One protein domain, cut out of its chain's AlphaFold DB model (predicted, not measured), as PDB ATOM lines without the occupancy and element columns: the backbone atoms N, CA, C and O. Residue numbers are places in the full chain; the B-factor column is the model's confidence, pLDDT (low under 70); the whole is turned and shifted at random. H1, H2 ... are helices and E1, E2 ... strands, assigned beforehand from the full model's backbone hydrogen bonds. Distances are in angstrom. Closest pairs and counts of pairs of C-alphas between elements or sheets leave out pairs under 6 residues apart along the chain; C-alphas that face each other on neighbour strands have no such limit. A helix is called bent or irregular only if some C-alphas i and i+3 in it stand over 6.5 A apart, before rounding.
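Overview. This is residues 9 to 54 of the 80 residues of an uncharacterized protein of Candidatus Bathyarchaeota archaeon (UniProt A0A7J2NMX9). One helix, H1, is packed across two strands, E1 and E2, and the short end stretch of residues 53 to 54 lies between the two strands at one end and bridges them, pairing with residues 13 to 14 of E1 and 47 to 48 of E2. E1 and E2 are near each other but do not pair with each other, and the turns around Gly 37 and Lys 50 make the two ends of the long axis. The printed part has 46 residues, with the named elements in the order E1, H1, E2; the class is mixed, helices and strands. The whole is compact, with a radius of gyration of the C-alphas of 10.5 A, yet elongated in outline, spanning 33 by 18 by 14 A.

Along the chain. H1, the one named helix, takes residues 19 to 32 and measures 20.1 A from its first to its last C-alpha; C-alpha 19 is at (153.296, 176.295, 171.633). E1, residues 9 to 14, stands before it in the chain, beginning with C-alpha 9 at (145.008, 173.564, 155.930), and is 16.1 A long from first to last C-alpha. E2, residues 39 to 48, follows H1 and is the longest strand by residues, 23.9 A from first to last C-alpha; it ends with C-alpha 48 at (159.713, 165.313, 164.342).

Arrangement. H1 and E1 have 7 pairs of C-alphas within 8 A, and their closest C-alphas, those of Leu 11 and Ala 26, are 6.8 A apart. H1 and E2 have 6 such pairs, and their closest C-alphas, those of Lys 27 and Ile 39, are 6.2 A apart. The centre of H1 is 9.1 A from that of E1 and 9.6 A from that of E2. In H1, every O i to N i+4 pair is within hydrogen-bond range, and H1 is not bent. E2 bends by 62 degrees at residue 42. E1 and E2 each pair with no named strand; they are near each other. Residues 53 to 54 pair antiparallel with residues 13 to 14 of E1 and antiparallel with residues 47 to 48 of E2.

Size, cuts and confidence. The two C-alphas farthest apart, those of Gly 37 and Lys 50, are 33.5 A from each other. The C-alphas of the first and last printed residues, Lys 9 and Gln 54, are 13.7 A apart. The link from E1 to H1, 4 residues, is tight, and that from H1 to E2, 6 residues, is short. The printed part runs from residue 9 to 54 and has no cut. The mean pLDDT of the printed part is 87.9, and no printed residue is under 70.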
ATOM      1  N   LYS A   9     143.684 173.756 156.514       86.25
ATOM      2  CA  LYS A   9     145.008 173.564 155.930       86.25
ATOM      3  C   LYS A   9     145.939 172.930 156.944       86.25
ATOM      4  O   LYS A   9     145.943 173.302 158.113       86.25
ATOM      5  N   ALA A  10     146.740 171.993 156.461       89.25
ATOM      6  CA  ALA A  10     147.898 171.503 157.183       89.25
ATOM      7  C   ALA A  10     149.099 172.372 156.799       89.25
ATOM      8  O   ALA A  10     149.385 172.563 155.615       89.25
ATOM      9  N   LEU A  11     149.772 172.921 157.801       90.31
ATOM     10  CA  LEU A  11     151.003 173.680 157.666       90.31
ATOM     11  C   LEU A  11     152.140 172.865 158.262       90.31
ATOM     12  O   LEU A  11     151.981 172.231 159.303       90.31
ATOM     13  N   PHE A  12     153.292 172.901 157.609       90.56
ATOM     14  CA  PHE A  12     154.509 172.314 158.140       90.56
ATOM     15  C   PHE A  12     155.456 173.434 158.553       90.56
ATOM     16  O   PHE A  12     155.864 174.243 157.719       90.56
ATOM     17  N   ILE A  13     155.774 173.500 159.842       89.94
ATOM     18  CA  ILE A  13     156.636 174.529 160.420       89.94
ATOM     19  C   ILE A  13     157.974 173.884 160.756       89.94
ATOM     20  O   ILE A  13     158.020 172.930 161.527       89.94
ATOM     21  N   LYS A  14     159.056 174.404 160.170       90.75
ATOM     22  CA  LYS A  14     160.418 173.933 160.446       90.75
ATOM     23  C   LYS A  14     160.974 174.545 161.725       90.75
ATOM     24  O   LYS A  14     160.814 175.746 161.925       90.75
ATOM     25  N   GLY A  15     161.683 173.745 162.513       87.88
ATOM     26  CA  GLY A  15     162.279 174.115 163.793       87.88
ATOM     27  C   GLY A  15     161.426 173.736 165.004       87.88
ATOM     28  O   GLY A  15     160.233 173.447 164.898       87.88
ATOM     29  N   PHE A  16     162.065 173.737 166.173       86.06
ATOM     30  CA  PHE A  16     161.421 173.512 167.464       86.06
ATOM     31  C   PHE A  16     161.012 174.851 168.088       86.06
ATOM     32  O   PHE A  16     161.847 175.736 168.286       86.06
ATOM     33  N   PHE A  17     159.725 175.004 168.397       87.56
ATOM     34  CA  PHE A  17     159.172 176.218 168.991       87.56
ATOM     35  C   PHE A  17     158.203 175.877 170.118       87.56
ATOM     36  O   PHE A  17     157.471 174.892 170.038       87.56
ATOM     37  N   ASP A  18     158.126 176.754 171.117       89.19
ATOM     38  CA  ASP A  18     157.077 176.705 172.131       89.19
ATOM     39  C   ASP A  18     155.689 176.867 171.498       89.19
ATOM     40  O   ASP A  18     155.530 177.517 170.457       89.19
ATOM     41  N   ALA A  19     154.661 176.330 172.158       86.06
ATOM     42  CA  ALA A  19     153.296 176.295 171.633       86.06
ATOM     43  C   ALA A  19     152.778 177.682 171.199       86.06
ATOM     44  O   ALA A  19     152.205 177.820 170.119       86.06
ATOM     45  N   GLU A  20     153.026 178.732 171.988       89.50
ATOM     46  CA  GLU A  20     152.597 180.099 171.659       89.50
ATOM     47  C   GLU A  20     153.257 180.630 170.381       89.50
ATOM     48  O   GLU A  20     152.603 181.217 169.509       89.50
ATOM     49  N   ARG A  21     154.566 180.399 170.247       91.31
ATOM     50  CA  ARG A  21     155.344 180.845 169.091       91.31
ATOM     51  C   ARG A  21     154.938 180.072 167.842       91.31
ATOM     52  O   ARG A  21     154.748 180.680 166.787       91.31
ATOM     53  N   LEU A  22     154.721 178.770 167.979       89.44
ATOM     54  CA  LEU A  22     154.232 177.893 166.923       89.44
ATOM     55  C   LEU A  22     152.844 178.331 166.424       89.44
ATOM     56  O   LEU A  22     152.643 178.466 165.218       89.44
ATOM     57  N   ILE A  23     151.911 178.660 167.327       89.62
ATOM     58  CA  ILE A  23     150.579 179.191 166.985       89.62
ATOM     59  C   ILE A  23     150.692 180.504 166.199       89.62
ATOM     60  O   ILE A  23     149.972 180.707 165.218       89.62
ATOM     61  N   ARG A  24     151.591 181.409 166.604       91.69
ATOM     62  CA  ARG A  24     151.801 182.689 165.911       91.69
ATOM     63  C   ARG A  24     152.344 182.486 164.495       91.69
ATOM     64  O   ARG A  24     151.854 183.130 163.566       91.69
ATOM     65  N   ILE A  25     153.314 181.586 164.326       91.31
ATOM     66  CA  ILE A  25     153.867 181.230 163.012       91.31
ATOM     67  C   ILE A  25     152.780 180.580 162.152       91.31
ATOM     68  O   ILE A  25     152.556 181.029 161.032       91.31
ATOM     69  N   ALA A  26     152.039 179.610 162.693       90.69
ATOM     70  CA  ALA A  26     150.956 178.928 161.989       90.69
ATOM     71  C   ALA A  26     149.894 179.908 161.480       90.69
ATOM     72  O   ALA A  26     149.504 179.841 160.319       90.69
ATOM     73  N   LYS A  27     149.461 180.869 162.306       89.50
ATOM     74  CA  LYS A  27     148.516 181.918 161.889       89.50
ATOM     75  C   LYS A  27     149.086 182.806 160.782       89.50
ATOM     76  O   LYS A  27     148.369 183.129 159.842       89.50
ATOM     77  N   SER A  28     150.361 183.185 160.872       90.19
ATOM     78  CA  SER A  28     151.029 184.001 159.849       90.19
ATOM     79  C   SER A  28     151.129 183.266 158.506       90.19
ATOM     80  O   SER A  28     150.751 183.799 157.463       90.19
ATOM     81  N   GLU A  29     151.564 182.006 158.530       90.19
ATOM     82  CA  GLU A  29     151.665 181.152 157.343       90.19
ATOM     83  C   GLU A  29     150.284 180.852 156.743       90.19
ATOM     84  O   GLU A  29     150.093 180.925 155.530       90.19
ATOM     85  N   ALA A  30     149.275 180.621 157.582       88.12
ATOM     86  CA  ALA A  30     147.895 180.423 157.159       88.12
ATOM     87  C   ALA A  30     147.372 181.594 156.303       88.12
ATOM     88  O   ALA A  30     146.794 181.351 155.238       88.12
ATOM     89  N   VAL A  31     147.649 182.846 156.695       87.06
ATOM     90  CA  VAL A  31     147.296 184.043 155.903       87.06
ATOM     91  C   VAL A  31     147.981 184.024 154.534       87.06
ATOM     92  O   VAL A  31     147.324 184.261 153.520       87.06
ATOM     93  N   LYS A  32     149.278 183.685 154.474       86.44
ATOM     94  CA  LYS A  32     150.030 183.594 153.204       86.44
ATOM     95  C   LYS A  32     149.460 182.535 152.267       86.44
ATOM     96  O   LYS A  32     149.462 182.714 151.054       86.44
ATOM     97  N   THR A  33     148.926 181.448 152.819       82.19
ATOM     98  CA  THR A  33     148.273 180.404 152.022       82.19
ATOM     99  C   THR A  33     146.862 180.782 151.555       82.19
ATOM    100  O   THR A  33     146.217 179.982 150.878       82.19
ATOM    101  N   GLY A  34     146.350 181.969 151.887       80.06
ATOM    102  CA  GLY A  34     145.056 182.459 151.409       80.06
ATOM    103  C   GLY A  34     143.861 182.099 152.293       80.06
ATOM    104  O   GLY A  34     142.724 182.219 151.831       80.06
ATOM    105  N   LEU A  35     144.092 181.665 153.539       82.38
ATOM    106  CA  LEU A  35     143.042 181.681 154.562       82.38
ATOM    107  C   LEU A  35     142.776 183.139 154.934       82.38
ATOM    108  O   LEU A  35     143.707 183.900 155.209       82.38
ATOM    109  N   ARG A  36     141.510 183.547 154.884       75.94
ATOM    110  CA  ARG A  36     141.082 184.906 155.236       75.94
ATOM    111  C   ARG A  36     140.267 184.833 156.531       75.94
ATOM    112  O   ARG A  36     139.960 183.758 157.019       75.94
ATOM    113  N   GLY A  37     140.004 185.964 157.177       77.50
ATOM    114  CA  GLY A  37     139.226 185.970 158.421       77.50
ATOM    115  C   GLY A  37     139.954 185.385 159.641       77.50
ATOM    116  O   GLY A  37     141.174 185.491 159.776       77.50
ATOM    117  N   LYS A  38     139.184 184.842 160.592       83.31
ATOM    118  CA  LYS A  38     139.711 184.357 161.874       83.31
ATOM    119  C   LYS A  38     140.304 182.958 161.703       83.31
ATOM    120  O   LYS A  38     139.608 182.014 161.339       83.31
ATOM    121  N   ILE A  39     141.593 182.843 162.009       86.62
ATOM    122  CA  ILE A  39     142.363 181.604 161.883       86.62
ATOM    123  C   ILE A  39     142.489 180.961 163.258       86.62
ATOM    124  O   ILE A  39     143.104 181.524 164.172       86.62
ATOM    125  N   ASN A  40     141.918 179.772 163.387       87.31
ATOM    126  CA  ASN A  40     142.028 178.931 164.564       87.31
ATOM    127  C   ASN A  40     143.061 177.836 164.311       87.31
ATOM    128  O   ASN A  40     143.145 177.280 163.218       87.31
ATOM    129  N   VAL A  41     143.857 177.538 165.332       88.62
ATOM    130  CA  VAL A  41     144.753 176.383 165.324       88.62
ATOM    131  C   VAL A  41     143.995 175.252 166.003       88.62
ATOM    132  O   VAL A  41     143.609 175.401 167.159       88.62
ATOM    133  N   ILE A  42     143.719 174.179 165.265       88.69
ATOM    134  CA  ILE A  42     142.931 173.043 165.764       88.69
ATOM    135  C   ILE A  42     143.845 172.013 166.407       88.69
ATOM    136  O   ILE A  42     143.527 171.475 167.462       88.69
ATOM    137  N   GLU A  43     144.977 171.743 165.764       88.19
ATOM    138  CA  GLU A  43     145.848 170.649 166.162       88.19
ATOM    139  C   GLU A  43     147.308 171.050 166.017       88.19
ATOM    140  O   GLU A  43     147.723 171.610 164.996       88.19
ATOM    141  N   LEU A  44     148.077 170.744 167.056       88.75
ATOM    142  CA  LEU A  44     149.526 170.830 167.064       88.75
ATOM    143  C   LEU A  44     150.057 169.400 167.043       88.75
ATOM    144  O   LEU A  44     149.959 168.691 168.039       88.75
ATOM    145  N   GLY A  45     150.602 168.975 165.908       86.62
ATOM    146  CA  GLY A  45     151.274 167.683 165.797       86.62
ATOM    147  C   GLY A  45     152.542 167.642 166.648       86.62
ATOM    148  O   GLY A  45     152.961 168.649 167.206       86.62
ATOM    149  N   HIS A  46     153.199 166.493 166.739       87.31
ATOM    150  CA  HIS A  46     154.458 166.376 167.477       87.31
ATOM    151  C   HIS A  46     155.636 166.884 166.636       87.31
ATOM    152  O   HIS A  46     155.647 166.728 165.412       87.31
ATOM    153  N   TYR A  47     156.641 167.468 167.291       89.75
ATOM    154  CA  TYR A  47     157.905 167.782 166.630       89.75
ATOM    155  C   TYR A  47     158.593 166.485 166.188       89.75
ATOM    156  O   TYR A  47     158.756 165.551 166.977       89.75
ATOM    157  N   ASN A  48     158.997 166.433 164.922       88.12
ATOM    158  CA  ASN A  48     159.713 165.313 164.342       88.12
ATOM    159  C   ASN A  48     161.157 165.734 164.008       88.12
ATOM    160  O   ASN A  48     161.366 166.465 163.033       88.12
ATOM    161  N   PRO A  49     162.164 165.231 164.748       88.88
ATOM    162  CA  PRO A  49     163.562 165.602 164.537       88.88
ATOM    163  C   PRO A  49     164.120 165.123 163.191       88.88
ATOM    164  O   PRO A  49     165.080 165.696 162.692       88.88
ATOM    165  N   LYS A  50     163.516 164.108 162.552       91.31
ATOM    166  CA  LYS A  50     163.983 163.595 161.247       91.31
ATOM    167  C   LYS A  50     163.775 164.588 160.104       91.31
ATOM    168  O   LYS A  50     164.466 164.510 159.095       91.31
ATOM    169  N   ILE A  51     162.793 165.473 160.245       88.25
ATOM    170  CA  ILE A  51     162.415 166.475 159.238       88.25
ATOM    171  C   ILE A  51     162.548 167.902 159.780       88.25
ATOM    172  O   ILE A  51     162.112 168.842 159.117       88.25
ATOM    173  N   ASP A  52     163.134 168.031 160.977       90.94
ATOM    174  CA  ASP A  52     163.291 169.263 161.747       90.94
ATOM    175  C   ASP A  52     162.044 170.152 161.697       90.94
ATOM    176  O   ASP A  52     162.067 171.281 161.208       90.94
ATOM    177  N   GLY A  53     160.905 169.621 162.138       90.81
ATOM    178  CA  GLY A  53     159.679 170.403 162.117       90.81
ATOM    179  C   GLY A  53     158.458 169.705 162.682       90.81
ATOM    180  O   GLY A  53     158.510 168.571 163.155       90.81
ATOM    181  N   GLN A  54     157.345 170.421 162.625       91.62
ATOM    182  CA  GLN A  54     156.088 170.071 163.263       91.62
ATOM    183  C   GLN A  54     154.917 170.393 162.334       91.62
ATOM    184  O   GLN A  54     154.867 171.450 161.698       91.62
TER     185      GLN A  54